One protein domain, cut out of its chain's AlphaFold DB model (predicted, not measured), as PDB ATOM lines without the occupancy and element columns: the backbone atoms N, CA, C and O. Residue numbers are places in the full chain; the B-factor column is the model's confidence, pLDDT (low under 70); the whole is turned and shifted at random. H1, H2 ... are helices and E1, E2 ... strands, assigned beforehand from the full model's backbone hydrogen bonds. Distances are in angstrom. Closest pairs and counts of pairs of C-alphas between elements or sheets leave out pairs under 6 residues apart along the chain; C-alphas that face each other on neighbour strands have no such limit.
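AT A GLANCE: This is residues 19 to 196 of the 198 residues of an uncharacterized protein of Flavobacterium sp. LC2016-23 (UniProt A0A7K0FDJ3). Three long helices, H3, H5 and H6, run up and down as an elongated bundle, with H2 packed at a slant on H6 and a small strand hairpin, E1 and E2, at the end where H5 stops and H6 starts. H4 reaches H3 with residues 100 to 104 beyond the other end of H5, and residues 183 to 196 of H7 stick out as an arm. The printed part has 178 residues, with seven named helices and two named strands in the order H1 H2 H3 H4 H5 E1 E2 H6 H7; the sheet E1 - E2 is antiparallel and the class is mostly helix. The whole is loose, with a radius of gyration of the C-alphas of 21.6 A, and flat, spanning 68 by 55 by 25 A.

IN THESE COORDINATES: H1, residues 19 to 22, begins with C-alpha 19 at (52.373, 7.697, -47.830). H2 takes residues 24 to 37 and H3 residues 43 to 75, 47.7 A long. H4 is residues 89 to 104, 22.2 A, and H5 residues 107 to 132, 37.1 A. E1 is residues 138 to 140 and E2 residues 143 to 147. H6, residues 149 to 173, is 35.0 A long and begins with C-alpha 149 at (40.859, 21.131, -62.403). H7, residues 177 to 196, is 29.0 A long and ends with C-alpha 196 at (63.253, -14.288, -71.444).

HOW THE PARTS SIT: H6 is the hub, touching four helices. It touches H3 at a shallow tilt of 20 degrees, the same way, closest at the C-alphas of Asp 57 and Ile 165, 5.3 A. With residues 149 to 157 it touches H5, opposite ways at 15 degrees, closest at the C-alphas of Ala 126 and Thr 150, 5.3 A. H3 and H5 touch, opposite ways at 14 degrees, closest at the C-alphas of Phe 58 and Ser 112, 6.8 A. H2 touches H6 at a steep tilt of 49 degrees, closest at the C-alphas of Ser 30 and Ile 159, 5.9 A. H1 and H2 touch only at the corner, with the C-alphas of Ile 20 and Gly 26 4.0 A apart. H4 touches H3 at a steep tilt of 56 degrees, closest at the C-alphas of Ser 65 and Val 103, 6.3 A. H7 touches H6 with residues 177 to 178, about perpendicular at 80 degrees, closest at the C-alphas of Val 166 and Leu 177, 7.1 A. E1 and E2 form a hairpin, with N 138 and O 147 2.9 A apart, within hydrogen-bond range. Every O i to N i+4 pair is within range in H3, H4, H5 and H7; H2 has 9 of 10, H6 19 of 21, and H1 is too short for one.

THE WHOLE: The C-alphas farthest apart, those of Lys 86 and Lys 134, are 69.3 A apart. The printed part has no cut, and the one long link is that from H3 to H4. Mean pLDDT of the printed part is 82.1; residues 77 to 88, 90 to 92 and 94 to 107 are under 70.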
ATOM      1  N   LYS A  19      52.430   9.166 -47.704       80.94
ATOM      2  CA  LYS A  19      52.373   7.697 -47.830       80.94
ATOM      3  C   LYS A  19      51.950   7.254 -49.230       80.94
ATOM      4  O   LYS A  19      52.552   6.323 -49.765       80.94
ATOM      5  N   ILE A  20      50.957   7.919 -49.810       84.12
ATOM      6  CA  ILE A  20      50.446   7.636 -51.154       84.12
ATOM      7  C   ILE A  20      51.547   7.826 -52.205       84.12
ATOM      8  O   ILE A  20      51.701   6.975 -53.078       84.12
ATOM      9  N   THR A  21      52.348   8.888 -52.090       80.50
ATOM     10  CA  THR A  21      53.359   9.241 -53.097       80.50
ATOM     11  C   THR A  21      54.716   8.571 -52.894       80.50
ATOM     12  O   THR A  21      55.421   8.348 -53.872       80.50
ATOM     13  N   THR A  22      55.106   8.227 -51.661       82.12
ATOM     14  CA  THR A  22      56.463   7.719 -51.382       82.12
ATOM     15  C   THR A  22      56.541   6.213 -51.170       82.12
ATOM     16  O   THR A  22      57.632   5.652 -51.217       82.12
ATOM     17  N   THR A  23      55.430   5.537 -50.866       85.31
ATOM     18  CA  THR A  23      55.465   4.094 -50.580       85.31
ATOM     19  C   THR A  23      55.084   3.279 -51.807       85.31
ATOM     20  O   THR A  23      54.130   3.606 -52.509       85.31
ATOM     21  N   SER A  24      55.771   2.154 -52.034       82.25
ATOM     22  CA  SER A  24      55.448   1.247 -53.145       82.25
ATOM     23  C   SER A  24      54.002   0.749 -53.080       82.25
ATOM     24  O   SER A  24      53.363   0.602 -54.114       82.25
ATOM     25  N   LYS A  25      53.468   0.537 -51.867       82.62
ATOM     26  CA  LYS A  25      52.061   0.164 -51.647       82.62
ATOM     27  C   LYS A  25      51.099   1.299 -52.024       82.62
ATOM     28  O   LYS A  25      50.091   1.037 -52.670       82.62
ATOM     29  N   GLY A  26      51.429   2.544 -51.670       83.06
ATOM     30  CA  GLY A  26      50.656   3.727 -52.052       83.06
ATOM     31  C   GLY A  26      50.605   3.920 -53.567       83.06
ATOM     32  O   GLY A  26      49.522   4.056 -54.137       83.06
ATOM     33  N   ILE A  27      51.753   3.818 -54.236       84.38
ATOM     34  CA  ILE A  27      51.851   3.924 -55.698       84.38
ATOM     35  C   ILE A  27      51.091   2.778 -56.382       84.38
ATOM     36  O   ILE A  27      50.313   3.027 -57.301       84.38
ATOM     37  N   ALA A  28      51.252   1.539 -55.904       85.38
ATOM     38  CA  ALA A  28      50.586   0.362 -56.465       85.38
ATOM     39  C   ALA A  28      49.052   0.433 -56.395       85.38
ATOM     40  O   ALA A  28      48.389  -0.170 -57.233       85.38
ATOM     41  N   LEU A  29      48.485   1.172 -55.435       86.25
ATOM     42  CA  LEU A  29      47.047   1.459 -55.392       86.25
ATOM     43  C   LEU A  29      46.655   2.668 -56.239       86.25
ATOM     44  O   LEU A  29      45.593   2.674 -56.861       86.25
ATOM     45  N   SER A  30      47.504   3.692 -56.269       87.12
ATOM     46  CA  SER A  30      47.211   4.945 -56.964       87.12
ATOM     47  C   SER A  30      47.158   4.749 -58.473       87.12
ATOM     48  O   SER A  30      46.256   5.274 -59.114       87.12
ATOM     49  N   VAL A  31      48.068   3.955 -59.044       86.88
ATOM     50  CA  VAL A  31      48.154   3.749 -60.499       86.88
ATOM     51  C   VAL A  31      46.886   3.095 -61.076       86.88
ATOM     52  O   VAL A  31      46.298   3.690 -61.979       86.88
ATOM     53  N   PRO A  32      46.384   1.951 -60.559       88.44
ATOM     54  CA  PRO A  32      45.118   1.380 -61.027       88.44
ATOM     55  C   PRO A  32      43.920   2.302 -60.788       88.44
ATOM     56  O   PRO A  32      43.012   2.358 -61.611       88.44
ATOM     57  N   THR A  33      43.928   3.050 -59.680       89.56
ATOM     58  CA  THR A  33      42.858   4.007 -59.371       89.56
ATOM     59  C   THR A  33      42.827   5.139 -60.397       89.56
ATOM     60  O   THR A  33      41.766   5.448 -60.924       89.56
ATOM     61  N   ILE A  34      43.983   5.715 -60.739       89.81
ATOM     62  CA  ILE A  34      44.108   6.742 -61.782       89.81
ATOM     63  C   ILE A  34      43.699   6.179 -63.143       89.81
ATOM     64  O   ILE A  34      42.963   6.845 -63.863       89.81
ATOM     65  N   ALA A  35      44.120   4.957 -63.480       88.81
ATOM     66  CA  ALA A  35      43.740   4.311 -64.735       88.81
ATOM     67  C   ALA A  35      42.217   4.133 -64.853       88.81
ATOM     68  O   ALA A  35      41.649   4.428 -65.899       88.81
ATOM     69  N   LEU A  36      41.542   3.724 -63.773       89.94
ATOM     70  CA  LEU A  36      40.081   3.640 -63.734       89.94
ATOM     71  C   LEU A  36      39.433   5.024 -63.866       89.94
ATOM     72  O   LEU A  36      38.527   5.202 -64.675       89.94
ATOM     73  N   LEU A  37      39.915   6.015 -63.112       90.25
ATOM     74  CA  LEU A  37      39.401   7.388 -63.164       90.25
ATOM     75  C   LEU A  37      39.568   8.010 -64.557       90.25
ATOM     76  O   LEU A  37      38.703   8.761 -64.993       90.25
ATOM     77  N   ALA A  38      40.629   7.647 -65.280       87.69
ATOM     78  CA  ALA A  38      40.894   8.097 -66.643       87.69
ATOM     79  C   ALA A  38      39.894   7.583 -67.689       87.69
ATOM     80  O   ALA A  38      39.890   8.101 -68.805       87.69
ATOM     81  N   THR A  39      39.048   6.608 -67.342       87.94
ATOM     82  CA  THR A  39      37.933   6.149 -68.190       87.94
ATOM     83  C   THR A  39      36.640   6.936 -67.969       87.94
ATOM     84  O   THR A  39      35.672   6.760 -68.706       87.94
ATOM     85  N   PHE A  40      36.584   7.801 -66.951       86.88
ATOM     86  CA  PHE A  40      35.407   8.622 -66.699       86.88
ATOM     87  C   PHE A  40      35.465   9.897 -67.533       86.88
ATOM     88  O   PHE A  40      36.345  10.735 -67.366       86.88
ATOM     89  N   HIS A  41      34.473  10.063 -68.404       80.44
ATOM     90  CA  HIS A  41      34.403  11.188 -69.338       80.44
ATOM     91  C   HIS A  41      33.608  12.377 -68.784       80.44
ATOM     92  O   HIS A  41      33.553  13.435 -69.404       80.44
ATOM     93  N   ILE A  42      32.942  12.212 -67.635       86.31
ATOM     94  CA  ILE A  42      31.994  13.197 -67.103       86.31
ATOM     95  C   ILE A  42      32.279  13.451 -65.619       86.31
ATOM     96  O   ILE A  42      32.312  12.512 -64.827       86.31
ATOM     97  N   GLU A  43      32.360  14.726 -65.210       88.00
ATOM     98  CA  GLU A  43      32.537  15.153 -63.803       88.00
ATOM     99  C   GLU A  43      31.572  14.427 -62.847       88.00
ATOM    100  O   GLU A  43      31.968  13.964 -61.779       88.00
ATOM    101  N   LYS A  44      30.310  14.253 -63.264       90.12
ATOM    102  CA  LYS A  44      29.278  13.535 -62.499       90.12
ATOM    103  C   LYS A  44      29.631  12.069 -62.227       90.12
ATOM    104  O   LYS A  44      29.291  11.575 -61.157       90.12
ATOM    105  N   GLN A  45      30.288  11.376 -63.159       92.19
ATOM    106  CA  GLN A  45      30.709   9.983 -62.967       92.19
ATOM    107  C   GLN A  45      31.804   9.895 -61.904       92.19
ATOM    108  O   GLN A  45      31.708   9.074 -60.995       92.19
ATOM    109  N   VAL A  46      32.789  10.797 -61.962       92.19
ATOM    110  CA  VAL A  46      33.874  10.868 -60.971       92.19
ATOM    111  C   VAL A  46      33.322  11.217 -59.584       92.19
ATOM    112  O   VAL A  46      33.707  10.606 -58.590       92.19
ATOM    113  N   LEU A  47      32.369  12.155 -59.511       93.69
ATOM    114  CA  LEU A  47      31.694  12.529 -58.266       93.69
ATOM    115  C   LEU A  47      30.877  11.366 -57.681       93.69
ATOM    116  O   LEU A  47      30.934  11.116 -56.479       93.69
ATOM    117  N   LEU A  48      30.128  10.644 -58.520       94.75
ATOM    118  CA  LEU A  48      29.366   9.467 -58.097       94.75
ATOM    119  C   LEU A  48      30.302   8.372 -57.586       94.75
ATOM    120  O   LEU A  48      30.036   7.783 -56.541       94.75
ATOM    121  N   PHE A  49      31.420   8.146 -58.274       94.62
ATOM    122  CA  PHE A  49      32.442   7.205 -57.839       94.62
ATOM    123  C   PHE A  49      33.033   7.594 -56.476       94.62
ATOM    124  O   PHE A  49      33.102   6.747 -55.588       94.62
ATOM    125  N   LEU A  50      33.353   8.875 -56.256       95.00
ATOM    126  CA  LEU A  50      33.771   9.373 -54.939       95.00
ATOM    127  C   LEU A  50      32.697   9.128 -53.868       95.00
ATOM    128  O   LEU A  50      33.018   8.682 -52.769       95.00
ATOM    129  N   GLY A  51      31.424   9.382 -54.181       93.19
ATOM    130  CA  GLY A  51      30.309   9.121 -53.268       93.19
ATOM    131  C   GLY A  51      30.200   7.646 -52.872       93.19
ATOM    132  O   GLY A  51      30.025   7.328 -51.696       93.19
ATOM    133  N   VAL A  52      30.377   6.740 -53.836       94.19
ATOM    134  CA  VAL A  52      30.429   5.292 -53.591       94.19
ATOM    135  C   VAL A  52      31.629   4.931 -52.712       94.19
ATOM    136  O   VAL A  52      31.459   4.193 -51.743       94.19
ATOM    137  N   LEU A  53      32.818   5.476 -52.983       94.06
ATOM    138  CA  LEU A  53      34.005   5.243 -52.154       94.06
ATOM    139  C   LEU A  53      33.797   5.709 -50.709       94.06
ATOM    140  O   LEU A  53      34.085   4.948 -49.793       94.06
ATOM    141  N   LEU A  54      33.232   6.899 -50.491       91.94
ATOM    142  CA  LEU A  54      32.925   7.407 -49.149       91.94
ATOM    143  C   LEU A  54      31.938   6.502 -48.399       91.94
ATOM    144  O   LEU A  54      32.114   6.245 -47.207       91.94
ATOM    145  N   LEU A  55      30.922   5.980 -49.093       90.25
ATOM    146  CA  LEU A  55      29.992   5.005 -48.521       90.25
ATOM    147  C   LEU A  55      30.730   3.720 -48.111       90.25
ATOM    148  O   LEU A  55      30.530   3.216 -47.006       90.25
ATOM    149  N   PHE A  56      31.602   3.199 -48.978       90.81
ATOM    150  CA  PHE A  56      32.409   2.017 -48.675       90.81
ATOM    151  C   PHE A  56      33.399   2.263 -47.528       90.81
ATOM    152  O   PHE A  56      33.517   1.399 -46.657       90.81
ATOM    153  N   ASP A  57      34.080   3.411 -47.465       88.75
ATOM    154  CA  ASP A  57      34.964   3.777 -46.344       88.75
ATOM    155  C   ASP A  57      34.179   3.831 -45.034       88.75
ATOM    156  O   ASP A  57      34.591   3.236 -44.039       88.75
ATOM    157  N   PHE A  58      32.988   4.431 -45.047       86.06
ATOM    158  CA  PHE A  58      32.113   4.478 -43.880       86.06
ATOM    159  C   PHE A  58      31.681   3.079 -43.416       86.06
ATOM    160  O   PHE A  58      31.856   2.726 -42.247       86.06
ATOM    161  N   VAL A  59      31.171   2.242 -44.329       86.19
ATOM    162  CA  VAL A  59      30.749   0.866 -44.018       86.19
ATOM    163  C   VAL A  59      31.929   0.034 -43.513       86.19
ATOM    164  O   VAL A  59      31.818  -0.645 -42.491       86.19
ATOM    165  N   THR A  60      33.080   0.098 -44.183       87.38
ATOM    166  CA  THR A  60      34.274  -0.653 -43.773       87.38
ATOM    167  C   THR A  60      34.831  -0.153 -42.441       87.38
ATOM    168  O   THR A  60      35.184  -0.973 -41.593       87.38
ATOM    169  N   GLY A  61      34.816   1.155 -42.182       83.62
ATOM    170  CA  GLY A  61      35.193   1.748 -40.900       83.62
ATOM    171  C   GLY A  61      34.305   1.275 -39.747       83.62
ATOM    172  O   GLY A  61      34.815   0.910 -38.680       83.62
ATOM    173  N   ILE A  62      32.991   1.190 -39.980       82.50
ATOM    174  CA  ILE A  62      32.026   0.605 -39.044       82.50
ATOM    175  C   ILE A  62      32.355  -0.870 -38.774       82.50
ATOM    176  O   ILE A  62      32.447  -1.276 -37.614       82.50
ATOM    177  N   LEU A  63      32.582  -1.675 -39.817       83.50
ATOM    178  CA  LEU A  63      32.932  -3.096 -39.674       83.50
ATOM    179  C   LEU A  63      34.221  -3.297 -38.870       83.50
ATOM    180  O   LEU A  63      34.290  -4.191 -38.023       83.50
ATOM    181  N   VAL A  64      35.228  -2.451 -39.092       85.12
ATOM    182  CA  VAL A  64      36.472  -2.467 -38.315       85.12
ATOM    183  C   VAL A  64      36.185  -2.169 -36.848       85.12
ATOM    184  O   VAL A  64      36.664  -2.902 -35.989       85.12
ATOM    185  N   SER A  65      35.376  -1.148 -36.548       81.38
ATOM    186  CA  SER A  65      34.984  -0.850 -35.164       81.38
ATOM    187  C   SER A  65      34.252  -2.019 -34.511       81.38
ATOM    188  O   SER A  65      34.520  -2.333 -33.354       81.38
ATOM    189  N   PHE A  66      33.375  -2.712 -35.249       78.00
ATOM    190  CA  PHE A  66      32.722  -3.924 -34.750       78.00
ATOM    191  C   PHE A  66      33.715  -5.019 -34.408       78.00
ATOM    192  O   PHE A  66      33.585  -5.650 -33.359       78.00
ATOM    193  N   LYS A  67      34.692  -5.258 -35.284       83.50
ATOM    194  CA  LYS A  67      35.724  -6.265 -35.059       83.50
ATOM    195  C   LYS A  67      36.589  -5.909 -33.848       83.50
ATOM    196  O   LYS A  67      36.725  -6.735 -32.956       83.50
ATOM    197  N   GLU A  68      37.095  -4.679 -33.777       82.75
ATOM    198  CA  GLU A  68      37.936  -4.196 -32.671       82.75
ATOM    199  C   GLU A  68      37.207  -4.298 -31.330       82.75
ATOM    200  O   GLU A  68      37.720  -4.874 -30.373       82.75
ATOM    201  N   ALA A  69      35.970  -3.806 -31.264       77.06
ATOM    202  CA  ALA A  69      35.189  -3.863 -30.041       77.06
ATOM    203  C   ALA A  69      34.809  -5.315 -29.679       77.06
ATOM    204  O   ALA A  69      34.741  -5.664 -28.496       77.06
ATOM    205  N   LYS A  70      34.594  -6.185 -30.680       76.12
ATOM    206  CA  LYS A  70      34.372  -7.622 -30.472       76.12
ATOM    207  C   LYS A  70      35.599  -8.302 -29.873       76.12
ATOM    208  O   LYS A  70      35.477  -9.075 -28.926       76.12
ATOM    209  N   ASP A  71      36.768  -8.020 -30.424       81.56
ATOM    210  CA  ASP A  71      38.028  -8.610 -29.986       81.56
ATOM    211  C   ASP A  71      38.427  -8.101 -28.594       81.56
ATOM    212  O   ASP A  71      38.875  -8.889 -27.763       81.56
ATOM    213  N   ASN A  72      38.177  -6.826 -28.286       79.00
ATOM    214  CA  ASN A  72      38.444  -6.252 -26.966       79.00
ATOM    215  C   ASN A  72      37.558  -6.861 -25.879       79.00
ATOM    216  O   ASN A  72      38.067  -7.348 -24.877       79.00
ATOM    217  N   ALA A  73      36.243  -6.941 -26.083       72.88
ATOM    218  CA  ALA A  73      35.396  -7.515 -25.044       72.88
ATOM    219  C   ALA A  73      35.563  -9.049 -24.915       72.88
ATOM    220  O   ALA A  73      35.244  -9.600 -23.862       72.88
ATOM    221  N   LYS A  74      36.093  -9.750 -25.935       74.19
ATOM    222  CA  LYS A  74      36.591 -11.130 -25.778       74.19
ATOM    223  C   LYS A  74      37.798 -11.193 -24.845       74.19
ATOM    224  O   LYS A  74      37.827 -12.065 -23.984       74.19
ATOM    225  N   LYS A  75      38.764 -10.285 -25.008       78.44
ATOM    226  CA  LYS A  75      39.947 -10.195 -24.133       78.44
ATOM    227  C   LYS A  75      39.566  -9.870 -22.690       78.44
ATOM    228  O   LYS A  75      40.108 -10.475 -21.777       78.44
ATOM    229  N   ASP A  76      38.582  -8.997 -22.496       74.44
ATOM    230  CA  ASP A  76      38.125  -8.585 -21.163       74.44
ATOM    231  C   ASP A  76      37.216  -9.621 -20.471       74.44
ATOM    232  O   ASP A  76      36.674  -9.342 -19.402       74.44
ATOM    233  N   GLY A  77      36.954 -10.779 -21.092       65.62
ATOM    234  CA  GLY A  77      36.014 -11.782 -20.572       65.62
ATOM    235  C   GLY A  77      34.549 -11.316 -20.522       65.62
ATOM    236  O   GLY A  77      33.697 -12.011 -19.977       65.62
ATOM    237  N   ARG A  78      34.229 -10.148 -21.102       60.59
ATOM    238  CA  ARG A  78      32.884  -9.536 -21.109       60.59
ATOM    239  C   ARG A  78      32.051  -9.913 -22.333       60.59
ATOM    240  O   ARG A  78      30.934  -9.422 -22.495       60.59
ATOM    241  N   PHE A  79      32.581 -10.749 -23.226       56.91
ATOM    242  CA  PHE A  79      31.804 -11.255 -24.348       56.91
ATOM    243  C   PHE A  79      30.803 -12.291 -23.861       56.91
ATOM    244  O   PHE A  79      31.174 -13.302 -23.275       56.91
ATOM    245  N   ALA A  80      29.529 -12.047 -24.159       54.78
ATOM    246  CA  ALA A  80      28.451 -13.011 -24.017       54.78
ATOM    247  C   ALA A  80      28.724 -14.250 -24.897       54.78
ATOM    248  O   ALA A  80      28.270 -14.340 -26.041       54.78
ATOM    249  N   THR A  81      29.509 -15.199 -24.394       52.97
ATOM    250  CA  THR A  81      29.566 -16.575 -24.889       52.97
ATOM    251  C   THR A  81      28.256 -17.283 -24.540       52.97
ATOM    252  O   THR A  81      27.516 -16.873 -23.642       52.97
ATOM    253  N   LYS A  82      27.938 -18.359 -25.274       50.66
ATOM    254  CA  LYS A  82      26.745 -19.198 -25.039       50.66
ATOM    255  C   LYS A  82      26.598 -19.642 -23.570       50.66
ATOM    256  O   LYS A  82      25.484 -19.915 -23.146       50.66
ATOM    257  N   GLU A  83      27.695 -19.670 -22.816       46.62
ATOM    258  CA  GLU A  83      27.771 -20.131 -21.428       46.62
ATOM    259  C   GLU A  83      27.396 -19.071 -20.376       46.62
ATOM    260  O   GLU A  83      26.892 -19.428 -19.318       46.62
ATOM    261  N   THR A  84      27.558 -17.768 -20.646       50.69
ATOM    262  CA  THR A  84      27.330 -16.698 -19.644       50.69
ATOM    263  C   THR A  84      25.966 -16.017 -19.749       50.69
ATOM    264  O   THR A  84      25.608 -15.195 -18.907       50.69
ATOM    265  N   THR A  85      25.161 -16.345 -20.765       50.44
ATOM    266  CA  THR A  85      23.906 -15.628 -21.037       50.44
ATOM    267  C   THR A  85      22.704 -16.563 -20.954       50.44
ATOM    268  O   THR A  85      22.286 -17.141 -21.954       50.44
ATOM    269  N   LYS A  86      22.073 -16.664 -19.780       50.00
ATOM    270  CA  LYS A  86      20.719 -17.230 -19.653       50.00
ATOM    271  C   LYS A  86      19.766 -16.310 -20.438       50.00
ATOM    272  O   LYS A  86      19.594 -15.139 -20.110       50.00
ATOM    273  N   HIS A  87      19.298 -16.774 -21.592       55.28
ATOM    274  CA  HIS A  87      18.860 -15.909 -22.688       55.28
ATOM    275  C   HIS A  87      17.480 -15.253 -22.507       55.28
ATOM    276  O   HIS A  87      16.469 -15.940 -22.414       55.28
ATOM    277  N   ARG A  88      17.423 -13.925 -22.681       65.44
ATOM    278  CA  ARG A  88      16.299 -13.241 -23.343       65.44
ATOM    279  C   ARG A  88      16.824 -12.629 -24.640       65.44
ATOM    280  O   ARG A  88      17.866 -11.973 -24.650       65.44
ATOM    281  N   TRP A  89      16.125 -12.860 -25.750       71.38
ATOM    282  CA  TRP A  89      16.477 -12.309 -27.068       71.38
ATOM    283  C   TRP A  89      16.657 -10.779 -27.026       71.38
ATOM    284  O   TRP A  89      17.610 -10.253 -27.598       71.38
ATOM    285  N   PHE A  90      15.836 -10.094 -26.220       67.75
ATOM    286  CA  PHE A  90      15.923  -8.654 -25.973       67.75
ATOM    287  C   PHE A  90      17.248  -8.198 -25.358       67.75
ATOM    288  O   PHE A  90      17.757  -7.157 -25.751       67.75
ATOM    289  N   THR A  91      17.857  -8.954 -24.444       66.19
ATOM    290  CA  THR A  91      19.134  -8.555 -23.828       66.19
ATOM    291  C   THR A  91      20.282  -8.644 -24.828       66.19
ATOM    292  O   THR A  91      21.153  -7.778 -24.848       66.19
ATOM    293  N   ARG A  92      20.255  -9.638 -25.729       67.75
ATOM    294  CA  ARG A  92      21.215  -9.709 -26.844       67.75
ATOM    295  C   ARG A  92      20.989  -8.594 -27.858       67.75
ATOM    296  O   ARG A  92      21.959  -8.044 -28.371       67.75
ATOM    297  N   LEU A  93      19.730  -8.273 -28.153       73.50
ATOM    298  CA  LEU A  93      19.379  -7.191 -29.064       73.50
ATOM    299  C   LEU A  93      19.790  -5.831 -28.487       73.50
ATOM    300  O   LEU A  93      20.448  -5.073 -29.181       73.50
ATOM    301  N   MET A  94      19.499  -5.556 -27.216       66.62
ATOM    302  CA  MET A  94      19.888  -4.317 -26.532       66.62
ATOM    303  C   MET A  94      21.400  -4.195 -26.372       66.62
ATOM    304  O   MET A  94      21.937  -3.109 -26.553       66.62
ATOM    305  N   PHE A  95      22.106  -5.296 -26.092       68.56
ATOM    306  CA  PHE A  95      23.567  -5.287 -26.085       68.56
ATOM    307  C   PHE A  95      24.116  -4.963 -27.470       68.56
ATOM    308  O   PHE A  95      24.985  -4.107 -27.580       68.56
ATOM    309  N   ARG A  96      23.566  -5.577 -28.529       68.56
ATOM    310  CA  ARG A  96      23.887  -5.192 -29.905       68.56
ATOM    311  C   ARG A  96      23.614  -3.704 -30.083       68.56
ATOM    312  O   ARG A  96      24.565  -2.983 -30.321       68.56
ATOM    313  N   ILE A  97      22.388  -3.224 -29.900       67.75
ATOM    314  CA  ILE A  97      22.008  -1.823 -30.140       67.75
ATOM    315  C   ILE A  97      22.899  -0.845 -29.366       67.75
ATOM    316  O   ILE A  97      23.436   0.070 -29.975       67.75
ATOM    317  N   LYS A  98      23.131  -1.051 -28.064       66.44
ATOM    318  CA  LYS A  98      23.975  -0.175 -27.231       66.44
ATOM    319  C   LYS A  98      25.442  -0.195 -27.672       66.44
ATOM    320  O   LYS A  98      26.121   0.825 -27.641       66.44
ATOM    321  N   PHE A  99      25.918  -1.346 -28.133       66.19
ATOM    322  CA  PHE A  99      27.249  -1.502 -28.705       66.19
ATOM    323  C   PHE A  99      27.358  -0.870 -30.105       66.19
ATOM    324  O   PHE A  99      28.339  -0.188 -30.377       66.19
ATOM    325  N   TYR A 100      26.333  -1.007 -30.960       64.88
ATOM    326  CA  TYR A 100      26.202  -0.291 -32.237       64.88
ATOM    327  C   TYR A 100      26.173   1.226 -31.995       64.88
ATOM    328  O   TYR A 100      26.850   1.957 -32.705       64.88
ATOM    329  N   TYR A 101      25.476   1.696 -30.958       63.09
ATOM    330  CA  TYR A 101      25.383   3.113 -30.600       63.09
ATOM    331  C   TYR A 101      26.743   3.691 -30.188       63.09
ATOM    332  O   TYR A 101      27.173   4.694 -30.747       63.09
ATOM    333  N   ASN A 102      27.486   2.999 -29.316       63.22
ATOM    334  CA  ASN A 102      28.847   3.402 -28.937       63.22
ATOM    335  C   ASN A 102      29.836   3.366 -30.121       63.22
ATOM    336  O   ASN A 102      30.816   4.107 -30.136       63.22
ATOM    337  N   VAL A 103      29.593   2.511 -31.122       60.72
ATOM    338  CA  VAL A 103      30.369   2.465 -32.373       60.72
ATOM    339  C   VAL A 103      29.986   3.612 -33.319       60.72
ATOM    340  O   VAL A 103      30.859   4.156 -33.994       60.72
ATOM    341  N   ILE A 104      28.716   4.014 -33.359       59.84
ATOM    342  CA  ILE A 104      28.225   5.149 -34.157       59.84
ATOM    343  C   ILE A 104      28.696   6.483 -33.557       59.84
ATOM    344  O   ILE A 104      29.099   7.372 -34.298       59.84
ATOM    345  N   GLU A 105      28.760   6.607 -32.230       60.91
ATOM    346  CA  GLU A 105      29.290   7.796 -31.539       60.91
ATOM    347  C   GLU A 105      30.835   7.891 -31.580       60.91
ATOM    348  O   GLU A 105      31.444   8.815 -31.037       60.91
ATOM    349  N   SER A 106      31.494   6.937 -32.243       62.53
ATOM    350  CA  SER A 106      32.948   6.811 -32.231       62.53
ATOM    351  C   SER A 106      33.677   7.920 -32.998       62.53
ATOM    352  O   SER A 106      33.171   8.539 -33.937       62.53
ATOM    353  N   GLU A 107      34.951   8.100 -32.641       69.50
ATOM    354  CA  GLU A 107      35.928   8.955 -33.326       69.50
ATOM    355  C   GLU A 107      35.934   8.766 -34.857       69.50
ATOM    356  O   GLU A 107      36.182   9.718 -35.597       69.50
ATOM    357  N   LYS A 108      35.587   7.568 -35.353       72.56
ATOM    358  CA  LYS A 108      35.550   7.266 -36.791       72.56
ATOM    359  C   LYS A 108      34.440   8.001 -37.536       72.56
ATOM    360  O   LYS A 108      34.677   8.438 -38.658       72.56
ATOM    361  N   LEU A 109      33.266   8.187 -36.928       74.50
ATOM    362  CA  LEU A 109      32.182   8.943 -37.564       74.50
ATOM    363  C   LEU A 109      32.547  10.430 -37.658       74.50
ATOM    364  O   LEU A 109      32.350  11.047 -38.702       74.50
ATOM    365  N   ARG A 110      33.181  10.979 -36.613       77.56
ATOM    366  CA  ARG A 110      33.708  12.356 -36.620       77.56
ATOM    367  C   ARG A 110      34.791  12.546 -37.685       77.56
ATOM    368  O   ARG A 110      34.765  13.537 -38.408       77.56
ATOM    369  N   LEU A 111      35.706  11.584 -37.815       78.31
ATOM    370  CA  LEU A 111      36.739  11.578 -38.854       78.31
ATOM    371  C   LEU A 111      36.144  11.493 -40.266       78.31
ATOM    372  O   LEU A 111      36.558  12.250 -41.137       78.31
ATOM    373  N   SER A 112      35.166  10.613 -40.492       81.88
ATOM    374  CA  SER A 112      34.493  10.468 -41.791       81.88
ATOM    375  C   SER A 112      33.739  11.745 -42.188       81.88
ATOM    376  O   SER A 112      33.891  12.228 -43.311       81.88
ATOM    377  N   LEU A 113      33.022  12.368 -41.247       83.25
ATOM    378  CA  LEU A 113      32.332  13.639 -41.473       83.25
ATOM    379  C   LEU A 113      33.310  14.789 -41.764       83.25
ATOM    380  O   LEU A 113      33.060  15.604 -42.654       83.25
ATOM    381  N   LEU A 114      34.447  14.834 -41.062       83.69
ATOM    382  CA  LEU A 114      35.504  15.807 -41.332       83.69
ATOM    383  C   LEU A 114      36.077  15.632 -42.745       83.69
ATOM    384  O   LEU A 114      36.168  16.616 -43.476       83.69
ATOM    385  N   LYS A 115      36.406  14.399 -43.158       85.44
ATOM    386  CA  LYS A 115      36.885  14.115 -44.524       85.44
ATOM    387  C   LYS A 115      35.877  14.574 -45.577       85.44
ATOM    388  O   LYS A 115      36.247  15.304 -46.491       85.44
ATOM    389  N   MET A 116      34.603  14.199 -45.419       87.50
ATOM    390  CA  MET A 116      33.536  14.590 -46.346       87.50
ATOM    391  C   MET A 116      33.436  16.114 -46.457       87.50
ATOM    392  O   MET A 116      33.379  16.652 -47.560       87.50
ATOM    393  N   THR A 117      33.490  16.816 -45.325       88.12
ATOM    394  CA  THR A 117      33.464  18.283 -45.285       88.12
ATOM    395  C   THR A 117      34.670  18.880 -46.015       88.12
ATOM    396  O   THR A 117      34.502  19.761 -46.857       88.12
ATOM    397  N   MET A 118      35.880  18.368 -45.766       90.12
ATOM    398  CA  MET A 118      37.099  18.809 -46.454       90.12
ATOM    399  C   MET A 118      37.025  18.590 -47.969       90.12
ATOM    400  O   MET A 118      37.404  19.478 -48.730       90.12
ATOM    401  N   TYR A 119      36.515  17.443 -48.419       92.75
ATOM    402  CA  TYR A 119      36.355  17.159 -49.845       92.75
ATOM    403  C   TYR A 119      35.313  18.057 -50.493       92.75
ATOM    404  O   TYR A 119      35.572  18.587 -51.569       92.75
ATOM    405  N   MET A 120      34.180  18.304 -49.831       93.44
ATOM    406  CA  MET A 120      33.188  19.252 -50.339       93.44
ATOM    407  C   MET A 120      33.795  20.644 -50.534       93.44
ATOM    408  O   MET A 120      33.649  21.216 -51.613       93.44
ATOM    409  N   PHE A 121      34.529  21.168 -49.547       94.12
ATOM    410  CA  PHE A 121      35.195  22.467 -49.682       94.12
ATOM    411  C   PHE A 121      36.260  22.475 -50.783       94.12
ATOM    412  O   PHE A 121      36.320  23.434 -51.550       94.12
ATOM    413  N   ALA A 122      37.060  21.414 -50.907       93.50
ATOM    414  CA  ALA A 122      38.063  21.303 -51.964       93.50
ATOM    415  C   ALA A 122      37.423  21.300 -53.362       93.50
ATOM    416  O   ALA A 122      37.879  22.019 -54.250       93.50
ATOM    417  N   ILE A 123      36.337  20.544 -53.551       95.25
ATOM    418  CA  ILE A 123      35.627  20.432 -54.832       95.25
ATOM    419  C   ILE A 123      34.926  21.749 -55.181       95.25
ATOM    420  O   ILE A 123      35.063  22.238 -56.302       95.25
ATOM    421  N   ILE A 124      34.211  22.358 -54.229       95.44
ATOM    422  CA  ILE A 124      33.547  23.655 -54.431       95.44
ATOM    423  C   ILE A 124      34.585  24.740 -54.730       95.44
ATOM    424  O   ILE A 124      34.402  25.523 -55.664       95.44
ATOM    425  N   GLY A 125      35.692  24.770 -53.984       95.31
ATOM    426  CA  GLY A 125      36.798  25.698 -54.207       95.31
ATOM    427  C   GLY A 125      37.413  25.538 -55.597       95.31
ATOM    428  O   GLY A 125      37.530  26.519 -56.330       95.31
ATOM    429  N   ALA A 126      37.716  24.305 -56.008       94.94
ATOM    430  CA  ALA A 126      38.244  24.001 -57.337       94.94
ATOM    431  C   ALA A 126      37.293  24.448 -58.454       94.94
ATOM    432  O   ALA A 126      37.720  25.111 -59.400       94.94
ATOM    433  N   LYS A 127      35.995  24.164 -58.307       94.31
ATOM    434  CA  LYS A 127      34.963  24.568 -59.266       94.31
ATOM    435  C   LYS A 127      34.812  26.084 -59.350       94.31
ATOM    436  O   LYS A 127      34.665  26.631 -60.442       94.31
ATOM    437  N   THR A 128      34.899  26.764 -58.209       94.88
ATOM    438  CA  THR A 128      34.830  28.228 -58.126       94.88
ATOM    439  C   THR A 128      36.029  28.863 -58.822       94.88
ATOM    440  O   THR A 128      35.839  29.722 -59.678       94.88
ATOM    441  N   ILE A 129      37.250  28.394 -58.541       94.62
ATOM    442  CA  ILE A 129      38.481  28.855 -59.202       94.62
ATOM    443  C   ILE A 129      38.399  28.609 -60.711       94.62
ATOM    444  O   ILE A 129      38.613  29.524 -61.504       94.62
ATOM    445  N   GLN A 130      38.025  27.397 -61.124       93.88
ATOM    446  CA  GLN A 130      37.878  27.051 -62.536       93.88
ATOM    447  C   GLN A 130      36.889  27.986 -63.250       93.88
ATOM    448  O   GLN A 130      37.175  28.443 -64.357       93.88
ATOM    449  N   SER A 131      35.760  28.309 -62.611       91.75
ATOM    450  CA  SER A 131      34.753  29.220 -63.160       91.75
ATOM    451  C   SER A 131      35.208  30.682 -63.170       91.75
ATOM    452  O   SER A 131      34.974  31.376 -64.158       91.75
ATOM    453  N   MET A 132      35.857  31.162 -62.104       95.19
ATOM    454  CA  MET A 132      36.344  32.546 -61.986       95.19
ATOM    455  C   MET A 132      37.401  32.863 -63.042       95.19
ATOM    456  O   MET A 132      37.335  33.899 -63.697       95.19
ATOM    457  N   PHE A 133      38.343  31.944 -63.240       95.25
ATOM    458  CA  PHE A 133      39.437  32.109 -64.193       95.25
ATOM    459  C   PHE A 133      39.117  31.553 -65.589       95.25
ATOM    460  O   PHE A 133      39.969  31.610 -66.471       95.25
ATOM    461  N   LYS A 134      37.899  31.026 -65.804       93.25
ATOM    462  CA  LYS A 134      37.444  30.419 -67.071       93.25
ATOM    463  C   LYS A 134      38.457  29.418 -67.642       93.25
ATOM    464  O   LYS A 134      38.744  29.413 -68.841       93.25
ATOM    465  N   ILE A 135      39.022  28.589 -66.768       91.56
ATOM    466  CA  ILE A 135      40.082  27.648 -67.132       91.56
ATOM    467  C   ILE A 135      39.483  26.571 -68.035       91.56
ATOM    468  O   ILE A 135      38.522  25.898 -67.657       91.56
ATOM    469  N   LYS A 136      40.043  26.434 -69.239       90.44
ATOM    470  CA  LYS A 136      39.580  25.458 -70.228       90.44
ATOM    471  C   LYS A 136      39.959  24.030 -69.809       90.44
ATOM    472  O   LYS A 136      40.986  23.854 -69.147       90.44
ATOM    473  N   PRO A 137      39.165  23.022 -70.206       90.88
ATOM    474  CA  PRO A 137      39.577  21.631 -70.095       90.88
ATOM    475  C   PRO A 137      40.878  21.377 -70.865       90.88
ATOM    476  O   PRO A 137      41.178  22.058 -71.849       90.88
ATOM    477  N   PHE A 138      41.647  20.398 -70.409       90.56
ATOM    478  CA  PHE A 138      42.886  19.945 -71.032       90.56
ATOM    479  C   PHE A 138      42.853  18.427 -71.215       90.56
ATOM    480  O   PHE A 138      42.218  17.712 -70.445       90.56
ATOM    481  N   ALA A 139      43.534  17.929 -72.242       86.50
ATOM    482  CA  ALA A 139      43.635  16.500 -72.516       86.50
ATOM    483  C   ALA A 139      44.977  15.954 -72.015       86.50
ATOM    484  O   ALA A 139      45.996  16.648 -72.051       86.50
ATOM    485  N   PHE A 140      44.985  14.697 -71.580       81.94
ATOM    486  CA  PHE A 140      46.213  13.965 -71.282       81.94
ATOM    487  C   PHE A 140      46.482  12.921 -72.364       81.94
ATOM    488  O   PHE A 140      45.560  12.340 -72.916       81.94
ATOM    489  N   SER A 141      47.753  12.606 -72.618       82.69
ATOM    490  CA  SER A 141      48.138  11.592 -73.614       82.69
ATOM    491  C   SER A 141      47.674  10.169 -73.278       82.69
ATOM    492  O   SER A 141      47.681   9.306 -74.149       82.69
ATOM    493  N   PHE A 142      47.287   9.912 -72.027       77.75
ATOM    494  CA  PHE A 142      46.849   8.602 -71.544       77.75
ATOM    495  C   PHE A 142      45.321   8.464 -71.417       77.75
ATOM    496  O   PHE A 142      44.853   7.428 -70.951       77.75
ATOM    497  N   SER A 143      44.541   9.497 -71.754       80.25
ATOM    498  CA  SER A 143      43.089   9.516 -71.552       80.25
ATOM    499  C   SER A 143      42.396  10.315 -72.652       80.25
ATOM    500  O   SER A 143      42.760  11.455 -72.916       80.25
ATOM    501  N   GLU A 144      41.362   9.731 -73.254       79.81
ATOM    502  CA  GLU A 144      40.487  10.420 -74.215       79.81
ATOM    503  C   GLU A 144      39.484  11.364 -73.527       79.81
ATOM    504  O   GLU A 144      38.768  12.110 -74.191       79.81
ATOM    505  N   ALA A 145      39.398  11.331 -72.193       79.75
ATOM    506  CA  ALA A 145      38.539  12.228 -71.438       79.75
ATOM    507  C   ALA A 145      39.134  13.641 -71.372       79.75
ATOM    508  O   ALA A 145      40.345  13.825 -71.238       79.75
ATOM    509  N   GLU A 146      38.268  14.652 -71.396       86.88
ATOM    510  CA  GLU A 146      38.666  16.022 -71.087       86.88
ATOM    511  C   GLU A 146      38.813  16.194 -69.574       86.88
ATOM    512  O   GLU A 146      37.872  15.997 -68.801       86.88
ATOM    513  N   TRP A 147      40.003  16.595 -69.137       89.00
ATOM    514  CA  TRP A 147      40.300  16.828 -67.735       89.00
ATOM    515  C   TRP A 147      40.094  18.291 -67.381       89.00
ATOM    516  O   TRP A 147      40.536  19.213 -68.064       89.00
ATOM    517  N   THR A 148      39.431  18.508 -66.255       92.81
ATOM    518  CA  THR A 148      39.292  19.824 -65.640       92.81
ATOM    519  C   THR A 148      39.984  19.826 -64.286       92.81
ATOM    520  O   THR A 148      40.204  18.771 -63.687       92.81
ATOM    521  N   ILE A 149      40.297  21.010 -63.757       91.69
ATOM    522  CA  ILE A 149      40.859  21.131 -62.403       91.69
ATOM    523  C   ILE A 149      39.925  20.480 -61.376       91.69
ATOM    524  O   ILE A 149      40.388  19.793 -60.468       91.69
ATOM    525  N   THR A 150      38.611  20.626 -61.554       93.38
ATOM    526  CA  THR A 150      37.616  19.982 -60.686       93.38
ATOM    527  C   THR A 150      37.722  18.456 -60.749       93.38
ATOM    528  O   THR A 150      37.784  17.812 -59.705       93.38
ATOM    529  N   ILE A 151      37.827  17.865 -61.948       92.56
ATOM    530  CA  ILE A 151      38.017  16.412 -62.119       92.56
ATOM    531  C   ILE A 151      39.324  15.943 -61.470       92.56
ATOM    532  O   ILE A 151      39.327  14.910 -60.800       92.56
ATOM    533  N   VAL A 152      40.415  16.702 -61.606       92.62
ATOM    534  CA  VAL A 152      41.697  16.387 -60.953       92.62
ATOM    535  C   VAL A 152      41.545  16.373 -59.431       92.62
ATOM    536  O   VAL A 152      41.987  15.429 -58.779       92.62
ATOM    537  N   VAL A 153      40.878  17.373 -58.851       94.62
ATOM    538  CA  VAL A 153      40.663  17.449 -57.398       94.62
ATOM    539  C   VAL A 153      39.791  16.297 -56.898       94.62
ATOM    540  O   VAL A 153      40.163  15.645 -55.922       94.62
ATOM    541  N   ILE A 154      38.690  15.978 -57.586       94.88
ATOM    542  CA  ILE A 154      37.851  14.818 -57.239       94.88
ATOM    543  C   ILE A 154      38.670  13.522 -57.349       94.88
ATOM    544  O   ILE A 154      38.601  12.673 -56.466       94.88
ATOM    545  N   SER A 155      39.495  13.385 -58.389       93.19
ATOM    546  CA  SER A 155      40.353  12.211 -58.598       93.19
ATOM    547  C   SER A 155      41.357  12.019 -57.463       93.19
ATOM    548  O   SER A 155      41.546  10.901 -56.987       93.19
ATOM    549  N   ILE A 156      41.958  13.107 -56.976       92.38
ATOM    550  CA  ILE A 156      42.832  13.077 -55.799       92.38
ATOM    551  C   ILE A 156      42.051  12.578 -54.575       92.38
ATOM    552  O   ILE A 156      42.525  11.670 -53.893       92.38
ATOM    553  N   CYS A 157      40.842  13.095 -54.324       94.44
ATOM    554  CA  CYS A 157      39.975  12.604 -53.246       94.44
ATOM    555  C   CYS A 157      39.683  11.098 -53.376       94.44
ATOM    556  O   CYS A 157      39.785  10.371 -52.390       94.44
ATOM    557  N   CYS A 158      39.403  10.603 -54.586       94.31
ATOM    558  CA  CYS A 158      39.195   9.174 -54.834       94.31
ATOM    559  C   CYS A 158      40.431   8.335 -54.468       94.31
ATOM    560  O   CYS A 158      40.293   7.291 -53.832       94.31
ATOM    561  N   ILE A 159      41.640   8.785 -54.824       92.19
ATOM    562  CA  ILE A 159      42.891   8.087 -54.480       92.19
ATOM    563  C   ILE A 159      43.071   8.012 -52.959       92.19
ATOM    564  O   ILE A 159      43.431   6.955 -52.433       92.19
ATOM    565  N   PHE A 160      42.790   9.105 -52.241       91.50
ATOM    566  CA  PHE A 160      42.822   9.107 -50.779       91.50
ATOM    567  C   PHE A 160      41.843   8.094 -50.178       91.50
ATOM    568  O   PHE A 160      42.222   7.362 -49.262       91.50
ATOM    569  N   GLU A 161      40.622   8.011 -50.703       92.56
ATOM    570  CA  GLU A 161      39.613   7.080 -50.192       92.56
ATOM    571  C   GLU A 161      39.940   5.620 -50.503       92.56
ATOM    572  O   GLU A 161      39.869   4.775 -49.611       92.56
ATOM    573  N   VAL A 162      40.420   5.304 -51.711       92.00
ATOM    574  CA  VAL A 162      40.904   3.948 -52.020       92.00
ATOM    575  C   VAL A 162      42.028   3.548 -51.065       92.00
ATOM    576  O   VAL A 162      42.034   2.431 -50.541       92.00
ATOM    577  N   HIS A 163      42.959   4.461 -50.781       89.38
ATOM    578  CA  HIS A 163      44.026   4.195 -49.826       89.38
ATOM    579  C   HIS A 163      43.479   3.990 -48.401       89.38
ATOM    580  O   HIS A 163      43.890   3.040 -47.739       89.38
ATOM    581  N   SER A 164      42.545   4.825 -47.933       88.62
ATOM    582  CA  SER A 164      41.880   4.669 -46.627       88.62
ATOM    583  C   SER A 164      41.227   3.290 -46.492       88.62
ATOM    584  O   SER A 164      41.518   2.536 -45.559       88.62
ATOM    585  N   ILE A 165      40.429   2.901 -47.486       89.94
ATOM    586  CA  ILE A 165      39.717   1.623 -47.497       89.94
ATOM    587  C   ILE A 165      40.710   0.461 -47.463       89.94
ATOM    588  O   ILE A 165      40.640  -0.390 -46.577       89.94
ATOM    589  N   VAL A 166      41.648   0.414 -48.411       87.75
ATOM    590  CA  VAL A 166      42.488  -0.771 -48.624       87.75
ATOM    591  C   VAL A 166      43.601  -0.886 -47.579       87.75
ATOM    592  O   VAL A 166      43.832  -1.972 -47.047       87.75
ATOM    593  N   MET A 167      44.292   0.210 -47.258       85.31
ATOM    594  CA  MET A 167      45.443   0.171 -46.346       85.31
ATOM    595  C   MET A 167      45.061   0.244 -44.877       85.31
ATOM    596  O   MET A 167      45.775  -0.321 -44.043       85.31
ATOM    597  N   GLU A 168      43.973   0.935 -44.541       84.50
ATOM    598  CA  GLU A 168      43.559   1.092 -43.150       84.50
ATOM    599  C   GLU A 168      42.449   0.107 -42.797       84.50
ATOM    600  O   GLU A 168      42.647  -0.742 -41.922       84.50
ATOM    601  N   ASN A 169      41.303   0.170 -43.475       86.50
ATOM    602  CA  ASN A 169      40.129  -0.582 -43.033       86.50
ATOM    603  C   ASN A 169      40.235  -2.078 -43.350       86.50
ATOM    604  O   ASN A 169      40.119  -2.914 -42.452       86.50
ATOM    605  N   VAL A 170      40.509  -2.438 -44.602       85.94
ATOM    606  CA  VAL A 170      40.614  -3.839 -45.040       85.94
ATOM    607  C   VAL A 170      41.741  -4.564 -44.295       85.94
ATOM    608  O   VAL A 170      41.544  -5.682 -43.807       85.94
ATOM    609  N   LYS A 171      42.883  -3.894 -44.095       85.62
ATOM    610  CA  LYS A 171      43.994  -4.447 -43.315       85.62
ATOM    611  C   LYS A 171      43.600  -4.737 -41.866       85.62
ATOM    612  O   LYS A 171      43.882  -5.823 -41.360       85.62
ATOM    613  N   LYS A 172      42.886  -3.822 -41.199       83.94
ATOM    614  CA  LYS A 172      42.369  -4.045 -39.833       83.94
ATOM    615  C   LYS A 172      41.307  -5.149 -39.778       83.94
ATOM    616  O   LYS A 172      41.227  -5.894 -38.795       83.94
ATOM    617  N   LEU A 173      40.543  -5.350 -40.854       82.75
ATOM    618  CA  LEU A 173      39.652  -6.507 -40.993       82.75
ATOM    619  C   LEU A 173      40.408  -7.840 -41.106       82.75
ATOM    620  O   LEU A 173      39.813  -8.884 -40.843       82.75
ATOM    621  N   GLY A 174      41.729  -7.820 -41.297       79.62
ATOM    622  CA  GLY A 174      42.591  -9.004 -41.337       79.62
ATOM    623  C   GLY A 174      42.849  -9.519 -42.750       79.62
ATOM    624  O   GLY A 174      43.384 -10.611 -42.907       79.62
ATOM    625  N   TYR A 175      42.475  -8.745 -43.769       79.00
ATOM    626  CA  TYR A 175      42.771  -9.052 -45.159       79.00
ATOM    627  C   TYR A 175      43.912  -8.150 -45.629       79.00
ATOM    628  O   TYR A 175      43.748  -6.937 -45.707       79.00
ATOM    629  N   ASP A 176      45.073  -8.717 -45.961       79.00
ATOM    630  CA  ASP A 176      46.138  -7.950 -46.618       79.00
ATOM    631  C   ASP A 176      45.999  -8.085 -48.140       79.00
ATOM    632  O   ASP A 176      46.593  -8.957 -48.778       79.00
ATOM    633  N   LEU A 177      45.113  -7.266 -48.723       74.75
ATOM    634  CA  LEU A 177      44.880  -7.254 -50.173       74.75
ATOM    635  C   LEU A 177      46.141  -6.858 -50.943       74.75
ATOM    636  O   LEU A 177      46.382  -7.381 -52.028       74.75
ATOM    637  N   ILE A 178      46.949  -5.955 -50.386       72.69
ATOM    638  CA  ILE A 178      48.134  -5.457 -51.078       72.69
ATOM    639  C   ILE A 178      49.213  -6.524 -51.136       72.69
ATOM    640  O   ILE A 178      49.792  -6.724 -52.200       72.69
ATOM    641  N   ASP A 179      49.469  -7.237 -50.041       78.00
ATOM    642  CA  ASP A 179      50.489  -8.286 -50.054       78.00
ATOM    643  C   ASP A 179      50.118  -9.428 -51.008       78.00
ATOM    644  O   ASP A 179      50.992  -9.928 -51.717       78.00
ATOM    645  N   LYS A 180      48.822  -9.751 -51.136       77.69
ATOM    646  CA  LYS A 180      48.328 -10.669 -52.179       77.69
ATOM    647  C   LYS A 180      48.517 -10.122 -53.595       77.69
ATOM    648  O   LYS A 180      48.882 -10.868 -54.498       77.69
ATOM    649  N   LEU A 181      48.285  -8.830 -53.814       76.62
ATOM    650  CA  LEU A 181      48.512  -8.221 -55.127       76.62
ATOM    651  C   LEU A 181      50.006  -8.276 -55.494       76.62
ATOM    652  O   LEU A 181      50.367  -8.684 -56.596       76.62
ATOM    653  N   PHE A 182      50.887  -7.927 -54.550       79.06
ATOM    654  CA  PHE A 182      52.336  -7.991 -54.746       79.06
ATOM    655  C   PHE A 182      52.847  -9.416 -54.942       79.06
ATOM    656  O   PHE A 182      53.785  -9.593 -55.718       79.06
ATOM    657  N   SER A 183      52.264 -10.423 -54.285       80.19
ATOM    658  CA  SER A 183      52.658 -11.815 -54.520       80.19
ATOM    659  C   SER A 183      52.355 -12.233 -55.957       80.19
ATOM    660  O   SER A 183      53.235 -12.769 -56.618       80.19
ATOM    661  N   VAL A 184      51.175 -11.885 -56.483       81.31
ATOM    662  CA  VAL A 184      50.817 -12.155 -57.888       81.31
ATOM    663  C   VAL A 184      51.759 -11.427 -58.851       81.31
ATOM    664  O   VAL A 184      52.254 -12.028 -59.802       81.31
ATOM    665  N   PHE A 185      52.078 -10.155 -58.590       79.81
ATOM    666  CA  PHE A 185      53.032  -9.401 -59.413       79.81
ATOM    667  C   PHE A 185      54.447  -9.991 -59.396       79.81
ATOM    668  O   PHE A 185      55.130  -9.957 -60.421       79.81
ATOM    669  N   ARG A 186      54.909 -10.515 -58.253       83.69
ATOM    670  CA  ARG A 186      56.211 -11.192 -58.157       83.69
ATOM    671  C   ARG A 186      56.216 -12.482 -58.960       83.69
ATOM    672  O   ARG A 186      57.097 -12.622 -59.799       83.69
ATOM    673  N   SER A 187      55.199 -13.325 -58.795       84.94
ATOM    674  CA  SER A 187      55.057 -14.555 -59.577       84.94
ATOM    675  C   SER A 187      55.015 -14.266 -61.078       84.94
ATOM    676  O   SER A 187      55.719 -14.902 -61.849       84.94
ATOM    677  N   TYR A 188      54.281 -13.236 -61.508       83.50
ATOM    678  CA  TYR A 188      54.288 -12.813 -62.910       83.50
ATOM    679  C   TYR A 188      55.679 -12.366 -63.391       83.50
ATOM    680  O   TYR A 188      56.091 -12.682 -64.506       83.50
ATOM    681  N   LYS A 189      56.421 -11.620 -62.564       84.25
ATOM    682  CA  LYS A 189      57.773 -11.160 -62.904       84.25
ATOM    683  C   LYS A 189      58.770 -12.318 -62.992       84.25
ATOM    684  O   LYS A 189      59.670 -12.241 -63.821       84.25
ATOM    685  N   GLU A 190      58.626 -13.328 -62.143       88.38
ATOM    686  CA  GLU A 190      59.422 -14.562 -62.168       88.38
ATOM    687  C   GLU A 190      59.148 -15.346 -63.452       88.38
ATOM    688  O   GLU A 190      60.075 -15.538 -64.231       88.38
ATOM    689  N   ILE A 191      57.875 -15.615 -63.766       88.19
ATOM    690  CA  ILE A 191      57.460 -16.267 -65.020       88.19
ATOM    691  C   ILE A 191      58.017 -15.517 -66.238       88.19
ATOM    692  O   ILE A 191      58.616 -16.100 -67.134       88.19
ATOM    693  N   LYS A 192      57.886 -14.185 -66.272       87.25
ATOM    694  CA  LYS A 192      58.401 -13.374 -67.385       87.25
ATOM    695  C   LYS A 192      59.925 -13.457 -67.542       87.25
ATOM    696  O   LYS A 192      60.410 -13.221 -68.644       87.25
ATOM    697  N   LYS A 193      60.679 -13.689 -66.462       88.56
ATOM    698  CA  LYS A 193      62.136 -13.859 -66.539       88.56
ATOM    699  C   LYS A 193      62.500 -15.217 -67.125       88.56
ATOM    700  O   LYS A 193      63.347 -15.237 -68.004       88.56
ATOM    701  N   GLU A 194      61.819 -16.282 -66.706       84.12
ATOM    702  CA  GLU A 194      62.013 -17.632 -67.255       84.12
ATOM    703  C   GLU A 194      61.801 -17.642 -68.778       84.12
ATOM    704  O   GLU A 194      62.680 -18.066 -69.515       84.12
ATOM    705  N   PHE A 195      60.729 -17.014 -69.274       77.56
ATOM    706  CA  PHE A 195      60.463 -16.878 -70.719       77.56
ATOM    707  C   PHE A 195      61.406 -15.936 -71.489       77.56
ATOM    708  O   PHE A 195      61.268 -15.793 -72.700       77.56
ATOM    709  N   LYS A 196      62.288 -15.199 -70.807       71.06
ATOM    710  CA  LYS A 196      63.253 -14.288 -71.444       71.06
ATOM    711  C   LYS A 196      64.662 -14.874 -71.523       71.06
ATOM    712  O   LYS A 196      65.520 -14.251 -72.145       71.06
TER     713      LYS A 196